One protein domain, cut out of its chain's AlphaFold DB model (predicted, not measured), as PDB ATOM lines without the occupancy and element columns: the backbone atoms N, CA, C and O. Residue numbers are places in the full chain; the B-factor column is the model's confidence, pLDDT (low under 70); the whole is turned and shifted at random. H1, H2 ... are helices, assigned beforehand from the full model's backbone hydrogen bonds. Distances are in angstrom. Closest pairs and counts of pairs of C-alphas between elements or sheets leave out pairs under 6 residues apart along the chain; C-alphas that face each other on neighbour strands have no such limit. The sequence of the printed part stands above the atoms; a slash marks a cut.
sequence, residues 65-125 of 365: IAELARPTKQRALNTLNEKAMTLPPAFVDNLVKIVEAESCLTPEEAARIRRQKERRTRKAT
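Overview. This is residues 65 to 125 of the 365 residues of an uncharacterized protein of Temnothorax longispinosus (UniProt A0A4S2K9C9). A helical hairpin, H2 and H3 side by side, makes a small head, and beyond the end of H3 a long arm sticks out, residues 106 to 112 and 114 to 125, nearly the whole of H4. The short H1, at the first printed residues, lies off the hairpin and touches no helix. The printed part has 61 residues with four named helices in the order H1, H2, H3, H4 and no named strand, and its class is all helix. It is extended, with a radius of gyration of the C-alphas of 17.2 A and an elongated outline of 53 by 28 by 16 A, the arm making the length.

Along the chain. H1 is residues 65 to 68, beginning at C-alpha 65 at (6.182, -38.879, -14.333). H2, residues 73 to 83, is 15.2 A long from first to last C-alpha. H3, residues 89 to 101, is 18.2 A long. H4, residues 107 to 124, is the longest at 25.7 A and ends at C-alpha 124 at (-33.873, -14.955, -18.910).

Arrangement. H2 and H3 touch and form a helical hairpin, running opposite ways at a shallow tilt of 30 degrees. Their closest C-alphas are those of Lys 73 and Val 99, 5.5 A apart. H1 is apart from H2, H3 and H4. H4 is apart from H2 and H3. In H2, H3 and H4 every O i to N i+4 pair is within hydrogen-bond range; H1 is too short for such a pair.

Size, cuts and confidence. The two C-alphas farthest apart are those of Thr 86 and Thr 125, 53.3 A. The printed part has no cut, and its three links between helices are tight. The mean pLDDT of the printed part is 79.6; residues 65 to 70, 104 to 105, 107 and 122 to 125 are under 70.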
ATOM      1  N   ILE A  65       5.697 -37.967 -13.278       64.81
ATOM      2  CA  ILE A  65       6.182 -38.879 -14.333       64.81
ATOM      3  C   ILE A  65       5.164 -40.005 -14.560       64.81
ATOM      4  O   ILE A  65       4.870 -40.334 -15.705       64.81
ATOM      5  N   ALA A  66       4.574 -40.552 -13.494       63.09
ATOM      6  CA  ALA A  66       3.512 -41.556 -13.592       63.09
ATOM      7  C   ALA A  66       2.213 -41.002 -14.219       63.09
ATOM      8  O   ALA A  66       1.468 -41.752 -14.845       63.09
ATOM      9  N   GLU A  67       1.953 -39.700 -14.083       62.88
ATOM     10  CA  GLU A  67       0.892 -38.961 -14.779       62.88
ATOM     11  C   GLU A  67       1.248 -38.715 -16.252       62.88
ATOM     12  O   GLU A  67       0.454 -39.054 -17.126       62.88
ATOM     13  N   LEU A  68       2.452 -38.210 -16.548       62.78
ATOM     14  CA  LEU A  68       2.933 -37.984 -17.923       62.78
ATOM     15  C   LEU A  68       3.079 -39.280 -18.743       62.78
ATOM     16  O   LEU A  68       3.046 -39.233 -19.971       62.78
ATOM     17  N   ALA A  69       3.215 -40.433 -18.085       62.94
ATOM     18  CA  ALA A  69       3.213 -41.749 -18.718       62.94
ATOM     19  C   ALA A  69       1.804 -42.269 -19.080       62.94
ATOM     20  O   ALA A  69       1.693 -43.285 -19.771       62.94
ATOM     21  N   ARG A  70       0.718 -41.613 -18.639       66.25
ATOM     22  CA  ARG A  70      -0.651 -42.027 -18.990       66.25
ATOM     23  C   ARG A  70      -0.976 -41.655 -20.443       66.25
ATOM     24  O   ARG A  70      -0.716 -40.524 -20.856       66.25
ATOM     25  N   PRO A  71      -1.591 -42.556 -21.232       72.12
ATOM     26  CA  PRO A  71      -2.122 -42.195 -22.540       72.12
ATOM     27  C   PRO A  71      -3.219 -41.134 -22.398       72.12
ATOM     28  O   PRO A  71      -4.267 -41.406 -21.823       72.12
ATOM     29  N   THR A  72      -2.998 -39.944 -22.958       79.94
ATOM     30  CA  THR A  72      -3.998 -38.866 -23.023       79.94
ATOM     31  C   THR A  72      -5.305 -39.363 -23.646       79.94
ATOM     32  O   THR A  72      -5.244 -40.111 -24.628       79.94
ATOM     33  N   LYS A  73      -6.467 -38.880 -23.176       82.06
ATOM     34  CA  LYS A  73      -7.817 -39.144 -23.719       82.06
ATOM     35  C   LYS A  73      -7.888 -39.503 -25.203       82.06
ATOM     36  O   LYS A  73      -8.442 -40.532 -25.573       82.06
ATOM     37  N   GLN A  74      -7.327 -38.651 -26.063       81.19
ATOM     38  CA  GLN A  74      -7.383 -38.801 -27.518       81.19
ATOM     39  C   GLN A  74      -6.570 -40.005 -28.026       81.19
ATOM     40  O   GLN A  74      -7.025 -40.718 -28.912       81.19
ATOM     41  N   ARG A  75      -5.406 -40.298 -27.427       84.38
ATOM     42  CA  ARG A  75      -4.629 -41.512 -27.732       84.38
ATOM     43  C   ARG A  75      -5.364 -42.768 -27.258       84.38
ATOM     44  O   ARG A  75      -5.346 -43.767 -27.973       84.38
ATOM     45  N   ALA A  76      -6.025 -42.718 -26.099       86.06
ATOM     46  CA  ALA A  76      -6.845 -43.828 -25.611       86.06
ATOM     47  C   ALA A  76      -8.056 -44.094 -26.527       86.06
ATOM     48  O   ALA A  76      -8.251 -45.230 -26.955       86.06
ATOM     49  N   LEU A  77      -8.797 -43.044 -26.910       87.56
ATOM     50  CA  LEU A  77      -9.915 -43.113 -27.862       87.56
ATOM     51  C   LEU A  77      -9.489 -43.664 -29.229       87.56
ATOM     52  O   LEU A  77     -10.122 -44.590 -29.725       87.56
ATOM     53  N   ASN A  78      -8.407 -43.149 -29.822       88.31
ATOM     54  CA  ASN A  78      -7.914 -43.644 -31.111       88.31
ATOM     55  C   ASN A  78      -7.512 -45.124 -31.025       88.31
ATOM     56  O   ASN A  78      -7.909 -45.916 -31.871       88.31
ATOM     57  N   THR A  79      -6.802 -45.520 -29.962       88.75
ATOM     58  CA  THR A  79      -6.386 -46.918 -29.754       88.75
ATOM     59  C   THR A  79      -7.592 -47.854 -29.614       88.75
ATOM     60  O   THR A  79      -7.569 -48.968 -30.135       88.75
ATOM     61  N   LEU A  80      -8.660 -47.402 -28.951       88.81
ATOM     62  CA  LEU A  80      -9.903 -48.157 -28.818       88.81
ATOM     63  C   LEU A  80     -10.629 -48.260 -30.173       88.81
ATOM     64  O   LEU A  80     -10.959 -49.365 -30.597       88.81
ATOM     65  N   ASN A  81     -10.782 -47.154 -30.905       88.62
ATOM     66  CA  ASN A  81     -11.418 -47.140 -32.230       88.62
ATOM     67  C   ASN A  81     -10.671 -47.997 -33.270       88.62
ATOM     68  O   ASN A  81     -11.302 -48.675 -34.073       88.62
ATOM     69  N   GLU A  82      -9.336 -47.974 -33.264       90.25
ATOM     70  CA  GLU A  82      -8.510 -48.726 -34.216       90.25
ATOM     71  C   GLU A  82      -8.369 -50.216 -33.853       90.25
ATOM     72  O   GLU A  82      -8.182 -51.042 -34.747       90.25
ATOM     73  N   LYS A  83      -8.339 -50.565 -32.553       89.06
ATOM     74  CA  LYS A  83      -7.793 -51.859 -32.079       89.06
ATOM     75  C   LYS A  83      -8.579 -52.545 -30.957       89.06
ATOM     76  O   LYS A  83      -8.130 -53.582 -30.478       89.06
ATOM     77  N   ALA A  84      -9.760 -52.065 -30.549       85.94
ATOM     78  CA  ALA A  84     -10.542 -52.727 -29.488       85.94
ATOM     79  C   ALA A  84     -10.807 -54.225 -29.744       85.94
ATOM     80  O   ALA A  84     -10.810 -55.005 -28.800       85.94
ATOM     81  N   MET A  85     -10.976 -54.642 -31.007       84.88
ATOM     82  CA  MET A  85     -11.222 -56.051 -31.360       84.88
ATOM     83  C   MET A  85      -9.959 -56.931 -31.407       84.88
ATOM     84  O   MET A  85     -10.077 -58.143 -31.555       84.88
ATOM     85  N   THR A  86      -8.758 -56.350 -31.296       90.00
ATOM     86  CA  THR A  86      -7.472 -57.078 -31.296       90.00
ATOM     87  C   THR A  86      -6.707 -56.955 -29.975       90.00
ATOM     88  O   THR A  86      -5.692 -57.626 -29.786       90.00
ATOM     89  N   LEU A  87      -7.187 -56.125 -29.046       90.44
ATOM     90  CA  LEU A  87      -6.611 -55.943 -27.715       90.44
ATOM     91  C   LEU A  87      -7.206 -56.933 -26.695       90.44
ATOM     92  O   LEU A  87      -8.393 -57.252 -26.768       90.44
ATOM     93  N   PRO A  88      -6.429 -57.381 -25.688       93.81
ATOM     94  CA  PRO A  88      -6.970 -58.157 -24.574       93.81
ATOM     95  C   PRO A  88      -8.072 -57.374 -23.830       93.81
ATOM     96  O   PRO A  88      -7.871 -56.181 -23.581       93.81
ATOM     97  N   PRO A  89      -9.181 -58.006 -23.389       90.19
ATOM     98  CA  PRO A  89     -10.306 -57.303 -22.758       90.19
ATOM     99  C   PRO A  89      -9.905 -56.404 -21.581       90.19
ATOM    100  O   PRO A  89     -10.248 -55.228 -21.563       90.19
ATOM    101  N   ALA A  90      -9.052 -56.895 -20.674       88.06
ATOM    102  CA  ALA A  90      -8.547 -56.113 -19.540       88.06
ATOM    103  C   ALA A  90      -7.736 -54.861 -19.951       88.06
ATOM    104  O   ALA A  90      -7.581 -53.930 -19.160       88.06
ATOM    105  N   PHE A  91      -7.205 -54.819 -21.178       87.44
ATOM    106  CA  PHE A  91      -6.541 -53.639 -21.734       87.44
ATOM    107  C   PHE A  91      -7.564 -52.639 -22.293       87.44
ATOM    108  O   PHE A  91      -7.420 -51.438 -22.073       87.44
ATOM    109  N   VAL A  92      -8.630 -53.129 -22.938       89.38
ATOM    110  CA  VAL A  92      -9.777 -52.310 -23.369       89.38
ATOM    111  C   VAL A  92     -10.464 -51.677 -22.156       89.38
ATOM    112  O   VAL A  92     -10.640 -50.463 -22.142       89.38
ATOM    113  N   ASP A  93     -10.733 -52.444 -21.094       89.44
ATOM    114  CA  ASP A  93     -11.317 -51.945 -19.837       89.44
ATOM    115  C   ASP A  93     -10.507 -50.794 -19.225       89.44
ATOM    116  O   ASP A  93     -11.064 -49.856 -18.656       89.44
ATOM    117  N   ASN A  94      -9.176 -50.854 -19.319       88.50
ATOM    118  CA  ASN A  94      -8.299 -49.806 -18.801       88.50
ATOM    119  C   ASN A  94      -8.290 -48.559 -19.699       88.50
ATOM    120  O   ASN A  94      -8.261 -47.446 -19.176       88.50
ATOM    121  N   LEU A  95      -8.382 -48.716 -21.024       88.75
ATOM    122  CA  LEU A  95      -8.572 -47.589 -21.946       88.75
ATOM    123  C   LEU A  95      -9.938 -46.916 -21.734       88.75
ATOM    124  O   LEU A  95      -9.998 -45.689 -21.677       88.75
ATOM    125  N   VAL A  96     -11.005 -47.700 -21.534       87.31
ATOM    126  CA  VAL A  96     -12.342 -47.199 -21.173       87.31
ATOM    127  C   VAL A  96     -12.276 -46.403 -19.871       87.31
ATOM    128  O   VAL A  96     -12.652 -45.236 -19.873       87.31
ATOM    129  N   LYS A  97     -11.692 -46.951 -18.795       87.62
ATOM    130  CA  LYS A  97     -11.555 -46.247 -17.501       87.62
ATOM    131  C   LYS A  97     -10.775 -44.932 -17.595       87.62
ATOM    132  O   LYS A  97     -11.117 -43.987 -16.890       87.62
ATOM    133  N   ILE A  98      -9.750 -44.843 -18.449       86.00
ATOM    134  CA  ILE A  98      -9.030 -43.580 -18.707       86.00
ATOM    135  C   ILE A  98      -9.957 -42.575 -19.401       86.00
ATOM    136  O   ILE A  98     -10.079 -41.433 -18.957       86.00
ATOM    137  N   VAL A  99     -10.656 -43.000 -20.458       85.81
ATOM    138  CA  VAL A  99     -11.603 -42.148 -21.188       85.81
ATOM    139  C   VAL A  99     -12.756 -41.696 -20.292       85.81
ATOM    140  O   VAL A  99     -13.138 -40.532 -20.366       85.81
ATOM    141  N   GLU A 100     -13.283 -42.563 -19.428       84.56
ATOM    142  CA  GLU A 100     -14.322 -42.244 -18.445       84.56
ATOM    143  C   GLU A 100     -13.810 -41.271 -17.380       84.56
ATOM    144  O   GLU A 100     -14.436 -40.235 -17.170       84.56
ATOM    145  N   ALA A 101     -12.650 -41.523 -16.766       81.44
ATOM    146  CA  ALA A 101     -12.059 -40.617 -15.778       81.44
ATOM    147  C   ALA A 101     -11.778 -39.212 -16.346       81.44
ATOM    148  O   ALA A 101     -11.914 -38.222 -15.631       81.44
ATOM    149  N   GLU A 102     -11.448 -39.110 -17.638       77.62
ATOM    150  CA  GLU A 102     -11.226 -37.842 -18.347       77.62
ATOM    151  C   GLU A 102     -12.488 -37.320 -19.085       77.62
ATOM    152  O   GLU A 102     -12.408 -36.338 -19.829       77.62
ATOM    153  N   SER A 103     -13.667 -37.942 -18.915       72.62
ATOM    154  CA  SER A 103     -14.962 -37.510 -19.504       72.62
ATOM    155  C   SER A 103     -16.070 -37.261 -18.487       72.62
ATOM    156  O   SER A 103     -16.935 -36.416 -18.721       72.62
ATOM    157  N   CYS A 104     -16.073 -37.996 -17.381       66.31
ATOM    158  CA  CYS A 104     -17.028 -37.842 -16.303       66.31
ATOM    159  C   CYS A 104     -16.742 -36.534 -15.567       66.31
ATOM    160  O   CYS A 104     -15.827 -36.455 -14.751       66.31
ATOM    161  N   LEU A 105     -17.559 -35.511 -15.844       68.94
ATOM    162  CA  LEU A 105     -17.645 -34.309 -15.014       68.94
ATOM    163  C   LEU A 105     -17.733 -34.728 -13.546       68.94
ATOM    164  O   LEU A 105     -18.615 -35.517 -13.187       68.94
ATOM    165  N   THR A 106     -16.867 -34.182 -12.691       72.62
ATOM    166  CA  THR A 106     -16.962 -34.479 -11.260       72.62
ATOM    167  C   THR A 106     -18.345 -34.066 -10.735       72.62
ATOM    168  O   THR A 106     -18.950 -33.121 -11.261       72.62
ATOM    169  N   PRO A 107     -18.880 -34.711  -9.679       68.75
ATOM    170  CA  PRO A 107     -20.179 -34.332  -9.120       68.75
ATOM    171  C   PRO A 107     -20.269 -32.843  -8.748       68.75
ATOM    172  O   PRO A 107     -21.339 -32.238  -8.853       68.75
ATOM    173  N   GLU A 108     -19.141 -32.224  -8.379       73.75
ATOM    174  CA  GLU A 108     -19.076 -30.789  -8.114       73.75
ATOM    175  C   GLU A 108     -19.139 -29.941  -9.396       73.75
ATOM    176  O   GLU A 108     -19.881 -28.960  -9.436       73.75
ATOM    177  N   GLU A 109     -18.437 -30.311 -10.469       79.00
ATOM    178  CA  GLU A 109     -18.513 -29.614 -11.763       79.00
ATOM    179  C   GLU A 109     -19.886 -29.757 -12.416       79.00
ATOM    180  O   GLU A 109     -20.453 -28.765 -12.878       79.00
ATOM    181  N   ALA A 110     -20.481 -30.952 -12.376       77.56
ATOM    182  CA  ALA A 110     -21.855 -31.177 -12.808       77.56
ATOM    183  C   ALA A 110     -22.839 -30.288 -12.018       77.56
ATOM    184  O   ALA A 110     -23.723 -29.650 -12.602       77.56
ATOM    185  N   ALA A 111     -22.645 -30.151 -10.699       78.81
ATOM    186  CA  ALA A 111     -23.416 -29.228  -9.871       78.81
ATOM    187  C   ALA A 111     -23.147 -27.747 -10.208       78.81
ATOM    188  O   ALA A 111     -24.094 -26.955 -10.243       78.81
ATOM    189  N   ARG A 112     -21.899 -27.351 -10.500       83.94
ATOM    190  CA  ARG A 112     -21.536 -25.992 -10.955       83.94
ATOM    191  C   ARG A 112     -22.206 -25.662 -12.293       83.94
ATOM    192  O   ARG A 112     -22.841 -24.613 -12.393       83.94
ATOM    193  N   ILE A 113     -22.160 -26.565 -13.275       82.38
ATOM    194  CA  ILE A 113     -22.803 -26.417 -14.593       82.38
ATOM    195  C   ILE A 113     -24.327 -26.336 -14.446       82.38
ATOM    196  O   ILE A 113     -24.944 -25.420 -14.995       82.38
ATOM    197  N   ARG A 114     -24.949 -27.213 -13.641       81.62
ATOM    198  CA  ARG A 114     -26.392 -27.154 -13.337       81.62
ATOM    199  C   ARG A 114     -26.778 -25.810 -12.712       81.62
ATOM    200  O   ARG A 114     -27.678 -25.143 -13.220       81.62
ATOM    201  N   ARG A 115     -26.050 -25.362 -11.681       83.94
ATOM    202  CA  ARG A 115     -26.241 -24.048 -11.033       83.94
ATOM    203  C   ARG A 115     -26.026 -22.884 -12.009       83.94
ATOM    204  O   ARG A 115     -26.721 -21.876 -11.910       83.94
ATOM    205  N   GLN A 116     -25.099 -22.992 -12.962       83.50
ATOM    206  CA  GLN A 116     -24.861 -21.961 -13.980       83.50
ATOM    207  C   GLN A 116     -25.988 -21.914 -15.025       83.50
ATOM    208  O   GLN A 116     -26.463 -20.824 -15.344       83.50
ATOM    209  N   LYS A 117     -26.463 -23.071 -15.509       84.25
ATOM    210  CA  LYS A 117     -27.622 -23.185 -16.413       84.25
ATOM    211  C   LYS A 117     -28.879 -22.611 -15.757       84.25
ATOM    212  O   LYS A 117     -29.568 -21.803 -16.370       84.25
ATOM    213  N   GLU A 118     -29.109 -22.929 -14.486       82.62
ATOM    214  CA  GLU A 118     -30.227 -22.399 -13.703       82.62
ATOM    215  C   GLU A 118     -30.109 -20.887 -13.428       82.62
ATOM    216  O   GLU A 118     -31.089 -20.151 -13.531       82.62
ATOM    217  N   ARG A 119     -28.903 -20.372 -13.154       79.25
ATOM    218  CA  ARG A 119     -28.657 -18.919 -13.065       79.25
ATOM    219  C   ARG A 119     -28.885 -18.204 -14.404       79.25
ATOM    220  O   ARG A 119     -29.296 -17.046 -14.389       79.25
ATOM    221  N   ARG A 120     -28.633 -18.861 -15.545       73.69
ATOM    222  CA  ARG A 120     -28.933 -18.323 -16.885       73.69
ATOM    223  C   ARG A 120     -30.440 -18.304 -17.154       73.69
ATOM    224  O   ARG A 120     -30.951 -17.249 -17.516       73.69
ATOM    225  N   THR A 121     -31.168 -19.397 -16.903       70.00
ATOM    226  CA  THR A 121     -32.631 -19.428 -17.101       70.00
ATOM    227  C   THR A 121     -33.353 -18.452 -16.171       70.00
ATOM    228  O   THR A 121     -34.107 -17.621 -16.661       70.00
ATOM    229  N   ARG A 122     -33.034 -18.427 -14.867       67.44
ATOM    230  CA  ARG A 122     -33.606 -17.456 -13.907       67.44
ATOM    231  C   ARG A 122     -33.319 -15.985 -14.267       67.44
ATOM    232  O   ARG A 122     -34.063 -15.109 -13.834       67.44
ATOM    233  N   LYS A 123     -32.257 -15.693 -15.034       61.50
ATOM    234  CA  LYS A 123     -32.003 -14.353 -15.600       61.50
ATOM    235  C   LYS A 123     -32.837 -14.087 -16.857       61.50
ATOM    236  O   LYS A 123     -33.375 -12.995 -16.978       61.50
ATOM    237  N   ALA A 124     -32.998 -15.072 -17.742       57.56
ATOM    238  CA  ALA A 124     -33.873 -14.955 -18.910       57.56
ATOM    239  C   ALA A 124     -35.345 -14.720 -18.511       57.56
ATOM    240  O   ALA A 124     -35.992 -13.852 -19.081       57.56
ATOM    241  N   THR A 125     -35.844 -15.391 -17.465       56.44
ATOM    242  CA  THR A 125     -37.203 -15.182 -16.911       56.44
ATOM    243  C   THR A 125     -37.373 -13.850 -16.154       56.44
ATOM    244  O   THR A 125     -38.454 -13.572 -15.648       56.44
TER     245      THR A 125